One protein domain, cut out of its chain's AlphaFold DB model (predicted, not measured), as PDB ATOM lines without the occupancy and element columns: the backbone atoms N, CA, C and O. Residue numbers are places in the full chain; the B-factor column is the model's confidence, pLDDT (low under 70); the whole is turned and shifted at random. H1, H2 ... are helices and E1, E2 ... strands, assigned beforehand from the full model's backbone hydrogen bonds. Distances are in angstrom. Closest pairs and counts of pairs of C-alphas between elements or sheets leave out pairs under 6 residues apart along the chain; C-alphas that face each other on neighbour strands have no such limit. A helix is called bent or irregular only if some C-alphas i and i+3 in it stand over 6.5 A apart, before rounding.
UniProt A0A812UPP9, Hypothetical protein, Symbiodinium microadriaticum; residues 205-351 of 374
ATOM      1  N   LYS A 205      30.495 112.782 -34.027       87.94
ATOM      2  CA  LYS A 205      31.213 113.905 -34.648       87.94
ATOM      3  C   LYS A 205      32.515 114.256 -33.922       87.94
ATOM      4  O   LYS A 205      33.371 114.922 -34.509       87.94
ATOM      5  N   ARG A 206      32.700 113.822 -32.669       81.69
ATOM      6  CA  ARG A 206      33.946 114.062 -31.927       81.69
ATOM      7  C   ARG A 206      35.109 113.303 -32.558       81.69
ATOM      8  O   ARG A 206      35.098 112.076 -32.655       81.69
ATOM      9  N   LYS A 207      36.154 114.041 -32.929       77.06
ATOM     10  CA  LYS A 207      37.387 113.464 -33.469       77.06
ATOM     11  C   LYS A 207      38.143 112.721 -32.371       77.06
ATOM     12  O   LYS A 207      38.353 113.253 -31.286       77.06
ATOM     13  N   VAL A 208      38.562 111.495 -32.667       77.62
ATOM     14  CA  VAL A 208      39.517 110.764 -31.828       77.62
ATOM     15  C   VAL A 208      40.883 111.411 -32.043       77.62
ATOM     16  O   VAL A 208      41.408 111.409 -33.151       77.62
ATOM     17  N   HIS A 209      41.431 112.035 -31.002       75.06
ATOM     18  CA  HIS A 209      42.694 112.776 -31.104       75.06
ATOM     19  C   HIS A 209      43.932 111.875 -31.039       75.06
ATOM     20  O   HIS A 209      45.020 112.295 -31.429       75.06
ATOM     21  N   VAL A 210      43.781 110.650 -30.530       83.44
ATOM     22  CA  VAL A 210      44.878 109.705 -30.325       83.44
ATOM     23  C   VAL A 210      44.403 108.307 -30.695       83.44
ATOM     24  O   VAL A 210      43.489 107.783 -30.069       83.44
ATOM     25  N   GLU A 211      45.038 107.698 -31.691       90.00
ATOM     26  CA  GLU A 211      44.758 106.320 -32.105       90.00
ATOM     27  C   GLU A 211      45.706 105.333 -31.419       90.00
ATOM     28  O   GLU A 211      46.911 105.594 -31.294       90.00
ATOM     29  N   MET A 212      45.203 104.149 -31.052       93.12
ATOM     30  CA  MET A 212      46.035 103.121 -30.426       93.12
ATOM     31  C   MET A 212      47.169 102.653 -31.344       93.12
ATOM     32  O   MET A 212      48.255 102.318 -30.866       93.12
ATOM     33  N   LYS A 213      46.957 102.643 -32.666       92.69
ATOM     34  CA  LYS A 213      47.995 102.277 -33.643       92.69
ATOM     35  C   LYS A 213      49.235 103.166 -33.502       92.69
ATOM     36  O   LYS A 213      50.351 102.649 -33.448       92.69
ATOM     37  N   THR A 214      49.030 104.474 -33.372       91.62
ATOM     38  CA  THR A 214      50.103 105.453 -33.163       91.62
ATOM     39  C   THR A 214      50.798 105.216 -31.830       91.62
ATOM     40  O   THR A 214      52.018 105.062 -31.804       91.62
ATOM     41  N   VAL A 215      50.035 105.055 -30.743       92.31
ATOM     42  CA  VAL A 215      50.598 104.797 -29.407       92.31
ATOM     43  C   VAL A 215      51.452 103.525 -29.393       92.31
ATOM     44  O   VAL A 215      52.559 103.533 -28.868       92.31
ATOM     45  N   ARG A 216      51.019 102.438 -30.042       93.62
ATOM     46  CA  ARG A 216      51.836 101.213 -30.155       93.62
ATOM     47  C   ARG A 216      53.160 101.453 -30.863       93.62
ATOM     48  O   ARG A 216      54.177 100.902 -30.448       93.62
ATOM     49  N   SER A 217      53.133 102.218 -31.953       93.12
ATOM     50  CA  SER A 217      54.335 102.500 -32.738       93.12
ATOM     51  C   SER A 217      55.338 103.345 -31.952       93.12
ATOM     52  O   SER A 217      56.526 103.034 -31.960       93.12
ATOM     53  N   GLU A 218      54.854 104.334 -31.199       90.94
ATOM     54  CA  GLU A 218      55.673 105.166 -30.316       90.94
ATOM     55  C   GLU A 218      56.267 104.335 -29.178       90.94
ATOM     56  O   GLU A 218      57.477 104.337 -28.987       90.94
ATOM     57  N   PHE A 219      55.456 103.513 -28.504       91.06
ATOM     58  CA  PHE A 219      55.953 102.654 -27.429       91.06
ATOM     59  C   PHE A 219      57.004 101.661 -27.925       91.06
ATOM     60  O   PHE A 219      58.015 101.446 -27.261       91.06
ATOM     61  N   LYS A 220      56.810 101.072 -29.112       92.88
ATOM     62  CA  LYS A 220      57.809 100.184 -29.718       92.88
ATOM     63  C   LYS A 220      59.113 100.923 -30.032       92.88
ATOM     64  O   LYS A 220      60.180 100.342 -29.855       92.88
ATOM     65  N   ARG A 221      59.035 102.179 -30.480       91.56
ATOM     66  CA  ARG A 221      60.205 103.022 -30.763       91.56
ATOM     67  C   ARG A 221      60.953 103.412 -29.485       91.56
ATOM     68  O   ARG A 221      62.174 103.321 -29.460       91.56
ATOM     69  N   ASP A 222      60.232 103.803 -28.439       88.44
ATOM     70  CA  ASP A 222      60.819 104.427 -27.247       88.44
ATOM     71  C   ASP A 222      61.232 103.378 -26.179       88.44
ATOM     72  O   ASP A 222      62.189 103.565 -25.414       88.44
ATOM     73  N   PHE A 223      60.551 102.225 -26.148       87.38
ATOM     74  CA  PHE A 223      60.744 101.168 -25.142       87.38
ATOM     75  C   PHE A 223      61.180  99.811 -25.716       87.38
ATOM     76  O   PHE A 223      61.556  98.931 -24.948       87.38
ATOM     77  N   GLY A 224      61.181  99.616 -27.038       89.38
ATOM     78  CA  GLY A 224      61.692  98.386 -27.652       89.38
ATOM     79  C   GLY A 224      60.954  97.124 -27.182       89.38
ATOM     80  O   GLY A 224      59.739  97.004 -27.362       89.38
ATOM     81  N   SER A 225      61.685  96.174 -26.589       89.44
ATOM     82  CA  SER A 225      61.142  94.915 -26.050       89.44
ATOM     83  C   SER A 225      60.148  95.120 -24.904       89.44
ATOM     84  O   SER A 225      59.211  94.334 -24.755       89.44
ATOM     85  N   ASP A 226      60.301  96.205 -24.148       89.75
ATOM     86  CA  ASP A 226      59.492  96.502 -22.963       89.75
ATOM     87  C   ASP A 226      58.129  97.111 -23.309       89.75
ATOM     88  O   ASP A 226      57.247  97.221 -22.455       89.75
ATOM     89  N   ALA A 227      57.912  97.461 -24.580       91.25
ATOM     90  CA  ALA A 227      56.691  98.105 -25.045       91.25
ATOM     91  C   ALA A 227      55.430  97.292 -24.721       91.25
ATOM     92  O   ALA A 227      54.421  97.851 -24.296       91.25
ATOM     93  N   ARG A 228      55.462  95.968 -24.912       92.19
ATOM     94  CA  ARG A 228      54.287  95.113 -24.686       92.19
ATOM     95  C   ARG A 228      53.939  94.977 -23.193       92.19
ATOM     96  O   ARG A 228      52.779  95.233 -22.870       92.19
ATOM     97  N   PRO A 229      54.878  94.617 -22.293       92.06
ATOM     98  CA  PRO A 229      54.627  94.636 -20.849       92.06
ATOM     99  C   PRO A 229      54.094  95.985 -20.352       92.06
ATOM    100  O   PRO A 229      53.093  96.026 -19.633       92.06
ATOM    101  N   LEU A 230      54.674  97.093 -20.827       91.50
ATOM    102  CA  LEU A 230      54.226  98.441 -20.479       91.50
ATOM    103  C   LEU A 230      52.790  98.697 -20.927       91.50
ATOM    104  O   LEU A 230      51.945  99.031 -20.103       91.50
ATOM    105  N   LEU A 231      52.474  98.481 -22.205       93.56
ATOM    106  CA  LEU A 231      51.123  98.688 -22.730       93.56
ATOM    107  C   LEU A 231      50.079  97.819 -22.022       93.56
ATOM    108  O   LEU A 231      48.973  98.290 -21.758       93.56
ATOM    109  N   CYS A 232      50.422  96.568 -21.698       94.38
ATOM    110  CA  CYS A 232      49.532  95.702 -20.936       94.38
ATOM    111  C   CYS A 232      49.308  96.246 -19.518       94.38
ATOM    112  O   CYS A 232      48.161  96.436 -19.119       94.38
ATOM    113  N   SER A 233      50.377  96.566 -18.778       92.81
ATOM    114  CA  SER A 233      50.254  97.116 -17.421       92.81
ATOM    115  C   SER A 233      49.454  98.425 -17.391       92.81
ATOM    116  O   SER A 233      48.560  98.576 -16.562       92.81
ATOM    117  N   GLY A 234      49.681  99.325 -18.352       92.69
ATOM    118  CA  GLY A 234      48.931 100.572 -18.479       92.69
ATOM    119  C   GLY A 234      47.460 100.338 -18.812       92.69
ATOM    120  O   GLY A 234      46.590 100.973 -18.223       92.69
ATOM    121  N   CYS A 235      47.158  99.374 -19.687       94.94
ATOM    122  CA  CYS A 235      45.777  98.999 -19.970       94.94
ATOM    123  C   CYS A 235      45.051  98.486 -18.722       94.94
ATOM    124  O   CYS A 235      43.912  98.881 -18.484       94.94
ATOM    125  N   LYS A 236      45.704  97.661 -17.893       94.06
ATOM    126  CA  LYS A 236      45.110  97.177 -16.638       94.06
ATOM    127  C   LYS A 236      44.774  98.322 -15.689       94.06
ATOM    128  O   LYS A 236      43.687  98.338 -15.123       94.06
ATOM    129  N   MET A 237      45.666  99.307 -15.562       92.19
ATOM    130  CA  MET A 237      45.395 100.502 -14.754       92.19
ATOM    131  C   MET A 237      44.213 101.309 -15.304       92.19
ATOM    132  O   MET A 237      43.350 101.727 -14.535       92.19
ATOM    133  N   VAL A 238      44.134 101.478 -16.630       94.31
ATOM    134  CA  VAL A 238      42.992 102.124 -17.299       94.31
ATOM    135  C   VAL A 238      41.697 101.362 -17.032       94.31
ATOM    136  O   VAL A 238      40.702 101.981 -16.673       94.31
ATOM    137  N   ALA A 239      41.697 100.037 -17.168       94.12
ATOM    138  CA  ALA A 239      40.514  99.208 -16.966       94.12
ATOM    139  C   ALA A 239      40.036  99.212 -15.506       94.12
ATOM    140  O   ALA A 239      38.843  99.380 -15.254       94.12
ATOM    141  N   ALA A 240      40.959  99.090 -14.548       91.94
ATOM    142  CA  ALA A 240      40.647  99.160 -13.124       91.94
ATOM    143  C   ALA A 240      40.039 100.519 -12.756       91.94
ATOM    144  O   ALA A 240      39.021 100.593 -12.066       91.94
ATOM    145  N   ARG A 241      40.627 101.608 -13.269       92.81
ATOM    146  CA  ARG A 241      40.113 102.952 -13.011       92.81
ATOM    147  C   ARG A 241      38.781 103.207 -13.710       92.81
ATOM    148  O   ARG A 241      37.894 103.767 -13.081       92.81
ATOM    149  N   LEU A 242      38.616 102.740 -14.949       94.06
ATOM    150  CA  LEU A 242      37.346 102.810 -15.670       94.06
ATOM    151  C   LEU A 242      36.230 102.135 -14.875       94.06
ATOM    152  O   LEU A 242      35.171 102.730 -14.734       94.06
ATOM    153  N   SER A 243      36.463 100.931 -14.340       91.62
ATOM    154  CA  SER A 243      35.458 100.237 -13.527       91.62
ATOM    155  C   SER A 243      35.014 101.095 -12.342       91.62
ATOM    156  O   SER A 243      33.826 101.337 -12.174       91.62
ATOM    157  N   SER A 244      35.973 101.630 -11.581       91.31
ATOM    158  CA  SER A 244      35.688 102.487 -10.426       91.31
ATOM    159  C   SER A 244      34.952 103.777 -10.807       91.31
ATOM    160  O   SER A 244      34.057 104.202 -10.082       91.31
ATOM    161  N   GLU A 245      35.302 104.409 -11.928       94.31
ATOM    162  CA  GLU A 245      34.637 105.631 -12.391       94.31
ATOM    163  C   GLU A 245      33.230 105.350 -12.935       94.31
ATOM    164  O   GLU A 245      32.321 106.138 -12.701       94.31
ATOM    165  N   LEU A 246      33.010 104.227 -13.623       91.88
ATOM    166  CA  LEU A 246      31.669 103.839 -14.081       91.88
ATOM    167  C   LEU A 246      30.703 103.640 -12.906       91.88
ATOM    168  O   LEU A 246      29.552 104.068 -13.006       91.88
ATOM    169  N   ASP A 247      31.187 103.059 -11.809       89.94
ATOM    170  CA  ASP A 247      30.420 102.925 -10.569       89.94
ATOM    171  C   ASP A 247      30.240 104.291  -9.880       89.94
ATOM    172  O   ASP A 247      29.149 104.622  -9.444       89.94
ATOM    173  N   THR A 248      31.276 105.140  -9.849       92.25
ATOM    174  CA  THR A 248      31.226 106.468  -9.194       92.25
ATOM    175  C   THR A 248      30.278 107.460  -9.880       92.25
ATOM    176  O   THR A 248      29.733 108.344  -9.222       92.25
ATOM    177  N   HIS A 249      30.113 107.376 -11.204       88.88
ATOM    178  CA  HIS A 249      29.179 108.233 -11.954       88.88
ATOM    179  C   HIS A 249      27.811 107.569 -12.163       88.88
ATOM    180  O   HIS A 249      27.068 108.009 -13.043       88.88
ATOM    181  N   ASP A 250      27.494 106.515 -11.399       86.69
ATOM    182  CA  ASP A 250      26.209 105.807 -11.406       86.69
ATOM    183  C   ASP A 250      25.736 105.456 -12.827       86.69
ATOM    184  O   ASP A 250      24.558 105.581 -13.176       86.69
ATOM    185  N   VAL A 251      26.667 105.063 -13.708       86.75
ATOM    186  CA  VAL A 251      26.376 104.855 -15.140       86.75
ATOM    187  C   VAL A 251      25.370 103.721 -15.328       86.75
ATOM    188  O   VAL A 251      24.541 103.748 -16.242       86.75
ATOM    189  N   HIS A 252      25.430 102.728 -14.442       83.00
ATOM    190  CA  HIS A 252      24.522 101.593 -14.418       83.00
ATOM    191  C   HIS A 252      23.114 101.958 -13.928       83.00
ATOM    192  O   HIS A 252      22.150 101.334 -14.376       83.00
ATOM    193  N   ASP A 253      22.963 103.016 -13.135       84.81
ATOM    194  CA  ASP A 253      21.681 103.381 -12.526       84.81
ATOM    195  C   ASP A 253      20.877 104.373 -13.376       84.81
ATOM    196  O   ASP A 253      19.665 104.472 -13.226       84.81
ATOM    197  N   GLN A 254      21.502 105.021 -14.368       86.00
ATOM    198  CA  GLN A 254      20.833 105.994 -15.246       86.00
ATOM    199  C   GLN A 254      19.650 105.396 -16.020       86.00
ATOM    200  O   GLN A 254      19.840 104.525 -16.871       86.00
ATOM    201  N   GLU A 255      18.435 105.881 -15.779       81.62
ATOM    202  CA  GLU A 255      17.206 105.356 -16.392       81.62
ATOM    203  C   GLU A 255      17.155 105.591 -17.908       81.62
ATOM    204  O   GLU A 255      16.773 104.695 -18.663       81.62
ATOM    205  N   SER A 256      17.611 106.760 -18.373       84.00
ATOM    206  CA  SER A 256      17.606 107.096 -19.799       84.00
ATOM    207  C   SER A 256      18.946 106.776 -20.496       84.00
ATOM    208  O   SER A 256      20.024 107.075 -19.966       84.00
ATOM    209  N   PRO A 257      18.928 106.249 -21.738       85.31
ATOM    210  CA  PRO A 257      20.144 106.034 -22.531       85.31
ATOM    211  C   PRO A 257      20.959 107.311 -22.789       85.31
ATOM    212  O   PRO A 257      22.185 107.257 -22.896       85.31
ATOM    213  N   ALA A 258      20.295 108.470 -22.870       86.50
ATOM    214  CA  ALA A 258      20.949 109.767 -23.041       86.50
ATOM    215  C   ALA A 258      21.766 110.165 -21.800       86.50
ATOM    216  O   ALA A 258      22.933 110.544 -21.926       86.50
ATOM    217  N   GLN A 259      21.201 110.008 -20.598       88.12
ATOM    218  CA  GLN A 259      21.932 110.243 -19.349       88.12
ATOM    219  C   GLN A 259      23.069 109.237 -19.168       88.12
ATOM    220  O   GLN A 259      24.171 109.627 -18.791       88.12
ATOM    221  N   MET A 260      22.855 107.965 -19.524       89.25
ATOM    222  CA  MET A 260      23.914 106.952 -19.507       89.25
ATOM    223  C   MET A 260      25.088 107.339 -20.413       89.25
ATOM    224  O   MET A 260      26.246 107.193 -20.023       89.25
ATOM    225  N   LEU A 261      24.814 107.863 -21.613       91.19
ATOM    226  CA  LEU A 261      25.854 108.327 -22.528       91.19
ATOM    227  C   LEU A 261      26.685 109.464 -21.914       91.19
ATOM    228  O   LEU A 261      27.918 109.422 -21.979       91.19
ATOM    229  N   ALA A 262      26.024 110.441 -21.288       90.50
ATOM    230  CA  ALA A 262      26.678 111.563 -20.619       90.50
ATOM    231  C   ALA A 262      27.485 111.123 -19.383       90.50
ATOM    232  O   ALA A 262      28.641 111.521 -19.223       90.50
ATOM    233  N   ALA A 263      26.921 110.251 -18.543       92.50
ATOM    234  CA  ALA A 263      27.585 109.707 -17.360       92.50
ATOM    235  C   ALA A 263      28.812 108.863 -17.744       92.50
ATOM    236  O   ALA A 263      29.908 109.084 -17.228       92.50
ATOM    237  N   LYS A 264      28.678 107.986 -18.751       94.25
ATOM    238  CA  LYS A 264      29.798 107.232 -19.341       94.25
ATOM    239  C   LYS A 264      30.895 108.171 -19.832       94.25
ATOM    240  O   LYS A 264      32.076 107.910 -19.618       94.25
ATOM    241  N   ARG A 265      30.528 109.259 -20.514       92.81
ATOM    242  CA  ARG A 265      31.506 110.233 -21.009       92.81
ATOM    243  C   ARG A 265      32.299 110.846 -19.857       92.81
ATOM    244  O   ARG A 265      33.526 110.858 -19.905       92.81
ATOM    245  N   LYS A 266      31.607 111.274 -18.802       93.81
ATOM    246  CA  LYS A 266      32.231 111.818 -17.595       93.81
ATOM    247  C   LYS A 266      33.135 110.800 -16.895       93.81
ATOM    248  O   LYS A 266      34.211 111.179 -16.440       93.81
ATOM    249  N   ALA A 267      32.754 109.523 -16.879       94.50
ATOM    250  CA  ALA A 267      33.587 108.443 -16.357       94.50
ATOM    251  C   ALA A 267      34.869 108.250 -17.183       94.50
ATOM    252  O   ALA A 267      35.953 108.141 -16.613       94.50
ATOM    253  N   ILE A 268      34.785 108.282 -18.519       94.19
ATOM    254  CA  ILE A 268      35.960 108.204 -19.406       94.19
ATOM    255  C   ILE A 268      36.901 109.396 -19.176       94.19
ATOM    256  O   ILE A 268      38.105 109.209 -18.987       94.19
ATOM    257  N   ASP A 269      36.359 110.614 -19.138       92.81
ATOM    258  CA  ASP A 269      37.150 111.834 -18.944       92.81
ATOM    259  C   ASP A 269      37.809 111.865 -17.544       92.81
ATOM    260  O   ASP A 269      38.989 112.211 -17.405       92.81
ATOM    261  N   SER A 270      37.091 111.423 -16.506       93.69
ATOM    262  CA  SER A 270      37.617 111.268 -15.136       93.69
ATOM    263  C   SER A 270      38.701 110.188 -15.059       93.69
ATOM    264  O   SER A 270      39.764 110.403 -14.471       93.69
ATOM    265  N   THR A 271      38.502 109.068 -15.757       93.56
ATOM    266  CA  THR A 271      39.499 107.996 -15.853       93.56
ATOM    267  C   THR A 271      40.805 108.538 -16.421       93.56
ATOM    268  O   THR A 271      41.840 108.463 -15.764       93.56
ATOM    269  N   CYS A 272      40.781 109.168 -17.597       91.69
ATOM    270  CA  CYS A 272      42.020 109.620 -18.230       91.69
ATOM    271  C   CYS A 272      42.683 110.809 -17.533       91.69
ATOM    272  O   CYS A 272      43.906 110.941 -17.593       91.69
ATOM    273  N   SER A 273      41.916 111.666 -16.857       89.50
ATOM    274  CA  SER A 273      42.487 112.759 -16.062       89.50
ATOM    275  C   SER A 273      43.177 112.266 -14.785       89.50
ATOM    276  O   SER A 273      44.216 112.816 -14.421       89.50
ATOM    277  N   SER A 274      42.677 111.195 -14.160       87.31
ATOM    278  CA  SER A 274      43.303 110.600 -12.970       87.31
ATOM    279  C   SER A 274      44.660 109.937 -13.255       87.31
ATOM    280  O   SER A 274      45.536 109.908 -12.394       87.31
ATOM    281  N   LEU A 275      44.883 109.480 -14.491       84.31
ATOM    282  CA  LEU A 275      46.102 108.774 -14.908       84.31
ATOM    283  C   LEU A 275      47.234 109.712 -15.360       84.31
ATOM    284  O   LEU A 275      48.239 109.251 -15.900       84.31
ATOM    285  N   ARG A 276      47.099 111.028 -15.143       77.81
ATOM    286  CA  ARG A 276      48.115 112.031 -15.519       77.81
ATOM    287  C   ARG A 276      49.465 111.845 -14.817       77.81
ATOM    288  O   ARG A 276      50.478 112.296 -15.329       77.81
ATOM    289  N   HIS A 277      49.470 111.177 -13.665       78.00
ATOM    290  CA  HIS A 277      50.667 110.927 -12.859       78.00
ATOM    291  C   HIS A 277      51.331 109.577 -13.168       78.00
ATOM    292  O   HIS A 277      52.284 109.198 -12.491       78.00
ATOM    293  N   LEU A 278      50.811 108.819 -14.139       80.00
ATOM    294  CA  LEU A 278      51.378 107.521 -14.484       80.00
ATOM    295  C   LEU A 278      52.529 107.663 -15.467       80.00
ATOM    296  O   LEU A 278      52.345 108.134 -16.591       80.00
ATOM    297  N   GLN A 279      53.683 107.151 -15.056       83.31
ATOM    298  CA  GLN A 279      54.901 107.130 -15.846       83.31
ATOM    299  C   GLN A 279      55.283 105.691 -16.195       83.31
ATOM    300  O   GLN A 279      55.113 104.772 -15.392       83.31
ATOM    301  N   ALA A 280      55.800 105.491 -17.407       83.81
ATOM    302  CA  ALA A 280      56.389 104.222 -17.810       83.81
ATOM    303  C   ALA A 280      57.763 104.062 -17.146       83.81
ATOM    304  O   ALA A 280      58.684 104.830 -17.430       83.81
ATOM    305  N   VAL A 281      57.906 103.059 -16.283       82.25
ATOM    306  CA  VAL A 281      59.157 102.762 -15.584       82.25
ATOM    307  C   VAL A 281      59.827 101.568 -16.255       82.25
ATOM    308  O   VAL A 281      59.241 100.486 -16.374       82.25
ATOM    309  N   LYS A 282      61.064 101.779 -16.720       77.25
ATOM    310  CA  LYS A 282      61.948 100.689 -17.144       77.25
ATOM    311  C   LYS A 282      62.652 100.141 -15.898       77.25
ATOM    312  O   LYS A 282      63.212 100.941 -15.148       77.25
ATOM    313  N   PRO A 283      62.613  98.824 -15.660       75.31
ATOM    314  CA  PRO A 283      63.281  98.230 -14.516       75.31
ATOM    315  C   PRO A 283      64.797  98.373 -14.665       75.31
ATOM    316  O   PRO A 283      65.321  98.374 -15.783       75.31
ATOM    317  N   ALA A 284      65.507  98.476 -13.541       75.25
ATOM    318  CA  ALA A 284      66.954  98.293 -13.540       75.25
ATOM    319  C   ALA A 284      67.293  96.860 -13.995       75.25
ATOM    320  O   ALA A 284      66.477  95.945 -13.839       75.25
ATOM    321  N   GLU A 285      68.479  96.654 -14.579       67.00
ATOM    322  CA  GLU A 285      68.906  95.330 -15.050       67.00
ATOM    323  C   GLU A 285      68.771  94.282 -13.928       67.00
ATOM    324  O   GLU A 285      69.478  94.335 -12.924       67.00
ATOM    325  N   GLY A 286      67.842  93.332 -14.098       67.00
ATOM    326  CA  GLY A 286      67.576  92.249 -13.143       67.00
ATOM    327  C   GLY A 286      66.348  92.425 -12.237       67.00
ATOM    328  O   GLY A 286      65.967  91.462 -11.574       67.00
ATOM    329  N   GLU A 287      65.677  93.582 -12.235       65.06
ATOM    330  CA  GLU A 287      64.546  93.863 -11.335       65.06
ATOM    331  C   GLU A 287      63.183  93.881 -12.051       65.06
ATOM    332  O   GLU A 287      62.563  94.917 -12.255       65.06
ATOM    333  N   GLY A 288      62.651  92.705 -12.385       71.69
ATOM    334  CA  GLY A 288      61.250  92.571 -12.808       71.69
ATOM    335  C   GLY A 288      60.932  93.079 -14.222       71.69
ATOM    336  O   GLY A 288      61.798  93.184 -15.085       71.69
ATOM    337  N   MET A 289      59.640  93.300 -14.492       79.12
ATOM    338  CA  MET A 289      59.122  93.695 -15.810       79.12
ATOM    339  C   MET A 289      58.758  95.179 -15.851       79.12
ATOM    340  O   MET A 289      58.261  95.730 -14.868       79.12
ATOM    341  N   ALA A 290      58.936  95.802 -17.019       83.25
ATOM    342  CA  ALA A 290      58.537  97.183 -17.258       83.25
ATOM    343  C   ALA A 290      57.034  97.389 -17.049       83.25
ATOM    344  O   ALA A 290      56.204  96.644 -17.583       83.25
ATOM    345  N   ARG A 291      56.695  98.409 -16.256       85.62
ATOM    346  CA  ARG A 291      55.324  98.694 -15.824       85.62
ATOM    347  C   ARG A 291      55.084 100.187 -15.632       85.62
ATOM    348  O   ARG A 291      56.021 100.969 -15.512       85.62
ATOM    349  N   PHE A 292      53.814 100.571 -15.620       84.69
ATOM    350  CA  PHE A 292      53.421 101.911 -15.195       84.69
ATOM    351  C   PHE A 292      53.445 102.030 -13.670       84.69
ATOM    352  O   PHE A 292      52.987 101.128 -12.966       84.69
ATOM    353  N   GLU A 293      53.943 103.159 -13.177       81.38
ATOM    354  CA  GLU A 293      53.929 103.517 -11.760       81.38
ATOM    355  C   GLU A 293      53.439 104.954 -11.571       81.38
ATOM    356  O   GLU A 293      53.549 105.790 -12.472       81.38
ATOM    357  N   ALA A 294      52.876 105.236 -10.395       78.31
ATOM    358  CA  ALA A 294      52.531 106.594 -10.005       78.31
ATOM    359  C   ALA A 294      53.815 107.352  -9.647       78.31
ATOM    360  O   ALA A 294      54.549 106.940  -8.753       78.31
ATOM    361  N   SER A 295      54.073 108.451 -10.349       71.38
ATOM    362  CA  SER A 295      55.222 109.321 -10.116       71.38
ATOM    363  C   SER A 295      54.756 110.641  -9.506       71.38
ATOM    364  O   SER A 295      53.825 111.276 -10.004       71.38
ATOM    365  N   GLU A 296      55.412 111.066  -8.425       63.97
ATOM    366  CA  GLU A 296      55.210 112.391  -7.814       63.97
ATOM    367  C   GLU A 296      55.964 113.498  -8.571       63.97
ATOM    368  O   GLU A 296      55.762 114.687  -8.319       63.97
ATOM    369  N   VAL A 297      56.836 113.126  -9.514       55.69
ATOM    370  CA  VAL A 297      57.696 114.066 -10.229       55.69
ATOM    371  C   VAL A 297      56.915 114.712 -11.370       55.69
ATOM    372  O   VAL A 297      56.599 114.078 -12.375       55.69
ATOM    373  N   THR A 298      56.659 116.012 -11.238       52.47
ATOM    374  CA  THR A 298      56.085 116.907 -12.257       52.47
ATOM    375  C   THR A 298      57.076 117.204 -13.395       52.47
ATOM    376  O   THR A 298      57.332 118.357 -13.741       52.47
ATOM    377  N   GLY A 299      57.691 116.163 -13.957       52.22
ATOM    378  CA  GLY A 299      58.491 116.252 -15.177       52.22
ATOM    379  C   GLY A 299      57.616 116.232 -16.434       52.22
ATOM    380  O   GLY A 299      56.430 115.918 -16.372       52.22
ATOM    381  N   GLU A 300      58.209 116.499 -17.602       49.38
ATOM    382  CA  GLU A 300      57.540 116.497 -18.922       49.38
ATOM    383  C   GLU A 300      56.830 115.169 -19.303       49.38
ATOM    384  O   GLU A 300      56.115 115.126 -20.304       49.38
ATOM    385  N   GLY A 301      56.969 114.111 -18.492       49.72
ATOM    386  CA  GLY A 301      56.332 112.790 -18.625       49.72
ATOM    387  C   GLY A 301      54.841 112.731 -18.263       49.72
ATOM    388  O   GLY A 301      54.308 111.660 -17.997       49.72
ATOM    389  N   GLU A 302      54.133 113.863 -18.255       51.16
ATOM    390  CA  GLU A 302      52.692 113.944 -17.959       51.16
ATOM    391  C   GLU A 302      51.799 113.355 -19.082       51.16
ATOM    392  O   GLU A 302      50.582 113.566 -19.106       51.16
ATOM    393  N   ARG A 303      52.358 112.655 -20.084       62.72
ATOM    394  CA  ARG A 303      51.618 112.347 -21.321       62.72
ATOM    395  C   ARG A 303      51.390 110.876 -21.590       62.72
ATOM    396  O   ARG A 303      50.338 110.579 -22.142       62.72
ATOM    397  N   GLU A 304      52.271 109.954 -21.229       80.00
ATOM    398  CA  GLU A 304      52.169 108.568 -21.700       80.00
ATOM    399  C   GLU A 304      50.924 107.866 -21.147       80.00
ATOM    400  O   GLU A 304      50.158 107.294 -21.925       80.00
ATOM    401  N   GLY A 305      50.669 107.971 -19.837       83.81
ATOM    402  CA  GLY A 305      49.504 107.358 -19.189       83.81
ATOM    403  C   GLY A 305      48.172 107.948 -19.666       83.81
ATOM    404  O   GLY A 305      47.275 107.220 -20.099       83.81
ATOM    405  N   LYS A 306      48.055 109.281 -19.675       87.62
ATOM    406  CA  LYS A 306      46.857 109.985 -20.165       87.62
ATOM    407  C   LYS A 306      46.604 109.727 -21.653       87.62
ATOM    408  O   LYS A 306      45.459 109.534 -22.060       87.62
ATOM    409  N   ARG A 307      47.659 109.704 -22.472       88.88
ATOM    410  CA  ARG A 307      47.577 109.447 -23.915       88.88
ATOM    411  C   ARG A 307      47.195 108.003 -24.210       88.88
ATOM    412  O   ARG A 307      46.348 107.781 -25.071       88.88
ATOM    413  N   LEU A 308      47.763 107.043 -23.478       91.31
ATOM    414  CA  LEU A 308      47.375 105.637 -23.552       91.31
ATOM    415  C   LEU A 308      45.904 105.457 -23.164       91.31
ATOM    416  O   LEU A 308      45.165 104.797 -23.888       91.31
ATOM    417  N   CYS A 309      45.459 106.095 -22.078       93.06
ATOM    418  CA  CYS A 309      44.055 106.071 -21.674       93.06
ATOM    419  C   CYS A 309      43.132 106.622 -22.761       93.06
ATOM    420  O   CYS A 309      42.167 105.959 -23.133       93.06
ATOM    421  N   ALA A 310      43.454 107.800 -23.305       92.12
ATOM    422  CA  ALA A 310      42.664 108.411 -24.367       92.12
ATOM    423  C   ALA A 310      42.585 107.494 -25.592       92.12
ATOM    424  O   ALA A 310      41.499 107.280 -26.115       92.12
ATOM    425  N   ALA A 311      43.703 106.891 -26.004       93.44
ATOM    426  CA  ALA A 311      43.724 105.951 -27.120       93.44
ATOM    427  C   ALA A 311      42.853 104.713 -26.867       93.44
ATOM    428  O   ALA A 311      42.127 104.282 -27.755       93.44
ATOM    429  N   ILE A 312      42.893 104.150 -25.659       94.81
ATOM    430  CA  ILE A 312      42.111 102.960 -25.310       94.81
ATOM    431  C   ILE A 312      40.615 103.286 -25.225       94.81
ATOM    432  O   ILE A 312      39.796 102.601 -25.838       94.81
ATOM    433  N   LEU A 313      40.243 104.309 -24.452       94.56
ATOM    434  CA  LEU A 313      38.843 104.581 -24.123       94.56
ATOM    435  C   LEU A 313      38.102 105.336 -25.224       94.56
ATOM    436  O   LEU A 313      36.922 105.069 -25.430       94.56
ATOM    437  N   GLU A 314      38.756 106.234 -25.966       91.56
ATOM    438  CA  GLU A 314      38.102 106.909 -27.097       91.56
ATOM    439  C   GLU A 314      37.879 105.954 -28.271       91.56
ATOM    440  O   GLU A 314      36.825 106.007 -28.901       91.56
ATOM    441  N   GLU A 315      38.818 105.042 -28.541       91.69
ATOM    442  CA  GLU A 315      38.670 104.042 -29.606       91.69
ATOM    443  C   GLU A 315      37.576 103.011 -29.278       91.69
ATOM    444  O   GLU A 315      36.899 102.510 -30.175       91.69
ATOM    445  N   SER A 316      37.348 102.733 -27.990       92.56
ATOM    446  CA  SER A 316      36.325 101.791 -27.514       92.56
ATOM    447  C   SER A 316      35.039 102.458 -27.002       92.56
ATOM    448  O   SER A 316      34.144 101.770 -26.511       92.56
ATOM    449  N   ARG A 317      34.877 103.782 -27.143       91.38
ATOM    450  CA  ARG A 317      33.788 104.551 -26.498       91.38
ATOM    451  C   ARG A 317      32.371 104.115 -26.872       91.38
ATOM    452  O   ARG A 317      31.448 104.295 -26.068       91.38
ATOM    453  N   PHE A 318      32.187 103.600 -28.087       91.50
ATOM    454  CA  PHE A 318      30.904 103.075 -28.564       91.50
ATOM    455  C   PHE A 318      30.698 101.621 -28.151       91.50
ATOM    456  O   PHE A 318      29.588 101.255 -27.782       91.50
ATOM    457  N   ASP A 319      31.762 100.821 -28.121       92.00
ATOM    458  CA  ASP A 319      31.691  99.433 -27.662       92.00
ATOM    459  C   ASP A 319      31.395  99.353 -26.160       92.00
ATOM    460  O   ASP A 319      30.595  98.525 -25.724       92.00
ATOM    461  N   ILE A 320      31.986 100.259 -25.371       92.19
ATOM    462  CA  ILE A 320      31.672 100.431 -23.947       92.19
ATOM    463  C   ILE A 320      30.183 100.749 -23.790       92.19
ATOM    464  O   ILE A 320      29.495 100.086 -23.020       92.19
ATOM    465  N   LEU A 321      29.659 101.717 -24.554       90.19
ATOM    466  CA  LEU A 321      28.239 102.076 -24.510       90.19
ATOM    467  C   LEU A 321      27.336 100.893 -24.889       90.19
ATOM    468  O   LEU A 321      26.371 100.614 -24.184       90.19
ATOM    469  N   ALA A 322      27.659 100.179 -25.969       88.50
ATOM    470  CA  ALA A 322      26.891  99.021 -26.414       88.50
ATOM    471  C   ALA A 322      26.824  97.940 -25.326       88.50
ATOM    472  O   ALA A 322      25.750  97.400 -25.069       88.50
ATOM    473  N   ARG A 323      27.938  97.676 -24.632       87.81
ATOM    474  CA  ARG A 323      27.976  96.739 -23.498       87.81
ATOM    475  C   ARG A 323      27.144  97.205 -22.310       87.81
ATOM    476  O   ARG A 323      26.431  96.396 -21.721       87.81
ATOM    477  N   LEU A 324      27.205  98.494 -21.974       87.25
ATOM    478  CA  LEU A 324      26.394  99.073 -20.901       87.25
ATOM    479  C   LEU A 324      24.892  98.932 -21.198       87.25
ATOM    480  O   LEU A 324      24.135  98.498 -20.330       87.25
ATOM    481  N   ILE A 325      24.475  99.214 -22.436       85.19
ATOM    482  CA  ILE A 325      23.077  99.094 -22.874       85.19
ATOM    483  C   ILE A 325      22.629  97.630 -22.897       85.19
ATOM    484  O   ILE A 325      21.574  97.311 -22.355       85.19
ATOM    485  N   GLN A 326      23.424  96.723 -23.478       81.81
ATOM    486  CA  GLN A 326      23.085  95.294 -23.556       81.81
ATOM    487  C   GLN A 326      22.810  94.683 -22.178       81.81
ATOM    488  O   GLN A 326      21.944  93.823 -22.056       81.81
ATOM    489  N   ARG A 327      23.500  95.156 -21.135       74.94
ATOM    490  CA  ARG A 327      23.300  94.684 -19.761       74.94
ATOM    491  C   ARG A 327      21.976  95.142 -19.149       74.94
ATOM    492  O   ARG A 327      21.421  94.422 -18.323       74.94
ATOM    493  N   LYS A 328      21.455  96.304 -19.558       76.19
ATOM    494  CA  LYS A 328      20.138  96.783 -19.110       76.19
ATOM    495  C   LYS A 328      18.974  96.002 -19.712       76.19
ATOM    496  O   LYS A 328      17.868  96.118 -19.201       76.19
ATOM    497  N   ILE A 329      19.203  95.208 -20.759       72.62
ATOM    498  CA  ILE A 329      18.163  94.400 -21.398       72.62
ATOM    499  C   ILE A 329      18.009  93.085 -20.610       72.62
ATOM    500  O   ILE A 329      18.903  92.236 -20.678       72.62
ATOM    501  N   PRO A 330      16.891  92.865 -19.890       61.16
ATOM    502  CA  PRO A 330      16.717  91.694 -19.021       61.16
ATOM    503  C   PRO A 330      16.792  90.362 -19.784       61.16
ATOM    504  O   PRO A 330      17.339  89.379 -19.292       61.16
ATOM    505  N   GLU A 331      16.309  90.337 -21.031       59.78
ATOM    506  CA  GLU A 331      16.313  89.144 -21.892       59.78
ATOM    507  C   GLU A 331      17.731  88.647 -22.226       59.78
ATOM    508  O   GLU A 331      17.952  87.445 -22.384       59.78
ATOM    509  N   MET A 332      18.717  89.550 -22.269       56.62
ATOM    510  CA  MET A 332      20.116  89.203 -22.540       56.62
ATOM    511  C   MET A 332      20.816  88.606 -21.313       56.62
ATOM    512  O   MET A 332      21.754  87.826 -21.470       56.62
ATOM    513  N   GLN A 333      20.344  88.902 -20.096       55.12
ATOM    514  CA  GLN A 333      20.918  88.357 -18.858       55.12
ATOM    515  C   GLN A 333      20.651  86.849 -18.718       55.12
ATOM    516  O   GLN A 333      21.509  86.103 -18.250       55.12
ATOM    517  N   HIS A 334      19.493  86.376 -19.192       51.44
ATOM    518  CA  HIS A 334      19.143  84.953 -19.173       51.44
ATOM    519  C   HIS A 334      19.880  84.135 -20.244       51.44
ATOM    520  O   HIS A 334      20.214  82.974 -20.007       51.44
ATOM    521  N   LEU A 335      20.178  84.735 -21.402       53.62
ATOM    522  CA  LEU A 335      20.928  84.083 -22.485       53.62
ATOM    523  C   LEU A 335      22.442  84.059 -22.233       53.62
ATOM    524  O   LEU A 335      23.120  83.139 -22.684       53.62
ATOM    525  N   ALA A 336      22.965  85.030 -21.480       51.19
ATOM    526  CA  ALA A 336      24.374  85.097 -21.092       51.19
ATOM    527  C   ALA A 336      24.751  84.140 -19.941       51.19
ATOM    528  O   ALA A 336      25.872  84.200 -19.442       51.19
ATOM    529  N   GLY A 337      23.843  83.243 -19.535       44.06
ATOM    530  CA  GLY A 337      24.140  82.174 -18.589       44.06
ATOM    531  C   GLY A 337      24.498  82.687 -17.198       44.06
ATOM    532  O   GLY A 337      25.620  82.490 -16.753       44.06
ATOM    533  N   GLY A 338      23.551  83.330 -16.510       40.19
ATOM    534  CA  GLY A 338      23.503  83.400 -15.040       40.19
ATOM    535  C   GLY A 338      24.685  84.041 -14.300       40.19
ATOM    536  O   GLY A 338      24.676  84.046 -13.074       40.19
ATOM    537  N   ARG A 339      25.688  84.594 -14.984       45.75
ATOM    538  CA  ARG A 339      26.778  85.307 -14.325       45.75
ATOM    539  C   ARG A 339      26.309  86.717 -14.006       45.75
ATOM    540  O   ARG A 339      26.363  87.607 -14.850       45.75
ATOM    541  N   SER A 340      25.938  86.939 -12.748       46.22
ATOM    542  CA  SER A 340      25.908  88.264 -12.115       46.22
ATOM    543  C   SER A 340      27.314  88.871 -11.968       46.22
ATOM    544  O   SER A 340      27.545  89.673 -11.067       46.22
ATOM    545  N   GLY A 341      28.263  88.473 -12.820       50.97
ATOM    546  CA  GLY A 341      29.648  88.897 -12.752       50.97
ATOM    547  C   GLY A 341      29.714  90.399 -12.938       50.97
ATOM    548  O   GLY A 341      29.008  90.981 -13.775       50.97
ATOM    549  N   HIS A 342      30.546  91.047 -12.136       58.59
ATOM    550  CA  HIS A 342      31.023  92.374 -12.466       58.59
ATOM    551  C   HIS A 342      31.507  92.388 -13.927       58.59
ATOM    552  O   HIS A 342      31.769  91.365 -14.553       58.59
ATOM    553  N   ASN A 343      31.523  93.555 -14.559       70.88
ATOM    554  CA  ASN A 343      32.130  93.608 -15.877       70.88
ATOM    555  C   ASN A 343      33.634  93.422 -15.664       70.88
ATOM    556  O   ASN A 343      34.272  94.337 -15.143       70.88
ATOM    557  N   ASN A 344      34.205  92.293 -16.094       86.56
ATOM    558  CA  ASN A 344      35.655  92.167 -16.205       86.56
ATOM    559  C   ASN A 344      36.174  93.089 -17.319       86.56
ATOM    560  O   ASN A 344      36.497  92.664 -18.437       86.56
ATOM    561  N   TRP A 345      36.206  94.388 -17.022       89.25
ATOM    562  CA  TRP A 345      36.682  95.420 -17.924       89.25
ATOM    563  C   TRP A 345      38.145  95.176 -18.275       89.25
ATOM    564  O   TRP A 345      38.527  95.435 -19.410       89.25
ATOM    565  N   GLU A 346      38.948  94.613 -17.365       92.25
ATOM    566  CA  GLU A 346      40.345  94.261 -17.631       92.25
ATOM    567  C   GLU A 346      40.452  93.229 -18.758       92.25
ATOM    568  O   GLU A 346      41.108  93.475 -19.774       92.25
ATOM    569  N   ARG A 347      39.762  92.095 -18.633       91.50
ATOM    570  CA  ARG A 347      39.789  91.021 -19.629       91.50
ATOM    571  C   ARG A 347      39.244  91.489 -20.966       91.50
ATOM    572  O   ARG A 347      39.890  91.301 -21.999       91.50
ATOM    573  N   TRP A 348      38.073  92.119 -20.952       92.00
ATOM    574  CA  TRP A 348      37.450  92.558 -22.188       92.00
ATOM    575  C   TRP A 348      38.267  93.652 -22.882       92.00
ATOM    576  O   TRP A 348      38.579  93.532 -24.066       92.00
ATOM    577  N   LEU A 349      38.645  94.711 -22.165       93.94
ATOM    578  CA  LEU A 349      39.327  95.853 -22.764       93.94
ATOM    579  C   LEU A 349      40.754  95.476 -23.167       93.94
ATOM    580  O   LEU A 349      41.159  95.724 -24.303       93.94
ATOM    581  N   CYS A 350      41.510  94.826 -22.280       94.81
ATOM    582  CA  CYS A 350      42.943  94.625 -22.476       94.81
ATOM    583  C   CYS A 350      43.302  93.369 -23.262       94.81
ATOM    584  O   CYS A 350      44.245  93.428 -24.055       94.81
ATOM    585  N   ALA A 351      42.582  92.257 -23.096       93.88
ATOM    586  CA  ALA A 351      42.891  91.014 -23.808       93.88
ATOM    587  C   ALA A 351      42.067  90.845 -25.094       93.88
ATOM    588  O   ALA A 351      42.612  90.410 -26.109       93.88
TER     589      ALA A 351
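Overview. This is residues 205 to 351 of the 374 residues of the protein "Hypothetical protein" of Symbiodinium microadriaticum (UniProt A0A812UPP9). An elongated helical body is built round one long helix arm, H1b, with H2 crossing it, H3 and the short H6 packed on it, and, at one end, the arm H1a folding back and a small strand hairpin, E1 and E2. H4 leads toward the other end, where residues 329 to 335, of which 330 to 335 belong to H5, stick out. The printed part has 147 residues with six named helices and two named strands, in the order H1 H2 E1 E2 H3 H4 H5 H6; the strands are antiparallel and the class is mostly helix. The whole is compact, with a radius of gyration of the C-alphas of 16.7 A, and spans 53 by 33 by 27 A.

Arrangement. H1, residues 212 to 248, was assigned as one helix by its hydrogen bonds but is bent, with C-alphas 222 and 225 9.6 A apart; its arms are H1a, residues 212 to 222, and H1b, residues 225 to 248. The arms touch at a steep tilt of 43 degrees, opposite ways, closest at the C-alphas of Phe 219 and Ala 227, 5.2 A. H2, residues 257 to 277, touches residues 238 to 248 of H1b alone at a steep tilt of 47 degrees; the closest C-alphas, of Glu 245 and Ala 267, are 5.0 A apart. E1, residues 278 to 281, and E2, residues 291 to 294, form an antiparallel hairpin, with N 279 and O 293 within hydrogen-bond range at 2.9 A. The closest C-alphas of H1b and E2, those of Leu 230 and Arg 291, are 4.8 A apart. H3, residues 304 to 315, touches H2 at a shallow tilt of 19 degrees, opposite ways, closest at the C-alphas of Cys 272 and Lys 306, 5.2 A. H3 also touches H1a, closest at the C-alphas of Met 212 and Ala 311, 4.9 A, and H1b, closest at those of Val 238 and Cys 309, 6.0 A. H4, residues 317 to 328, only just touches H2, with 3 pairs of C-alphas within 8 A, the closest being Leu 261 and Leu 321 at 7.0 A. H5, residues 330 to 335, is close to but not clearly touching H4; their closest C-alphas, of Arg 327 and Gln 333, are 6.8 A apart. H6, residues 345 to 351, touches H1b at a shallow tilt of 19 degrees, opposite ways, closest at the C-alphas of Ala 239 and Glu 346, 5.0 A. Every O i to N i+4 pair is within hydrogen-bond range in H1a, H3 and H6, against 19 of 20 in H1b, 15 of 17 in H2, 7 of 8 in H4 and 0 of 2 in H5, where 2 of 3 O i to N i+3 pairs are.

Along the chain. H1a begins at C-alpha 212 (46.035, 103.121, -30.426), and H6 ends at C-alpha 351 (42.891, 91.014, -23.808). H1b is 36.2 A long and irregular, with C-alphas 225 and 228 7.0 A apart; H2 is 32.4 A long and irregular, with C-alphas 274 and 277 7.4 A apart.

Size, cuts and confidence. The C-alphas farthest apart, of Glu 285 and Glu 331, are 53.4 A apart. The printed part has no cut and no long link. Residues 285 to 287, 296 to 303 and 330 to 342 are under 70 in pLDDT.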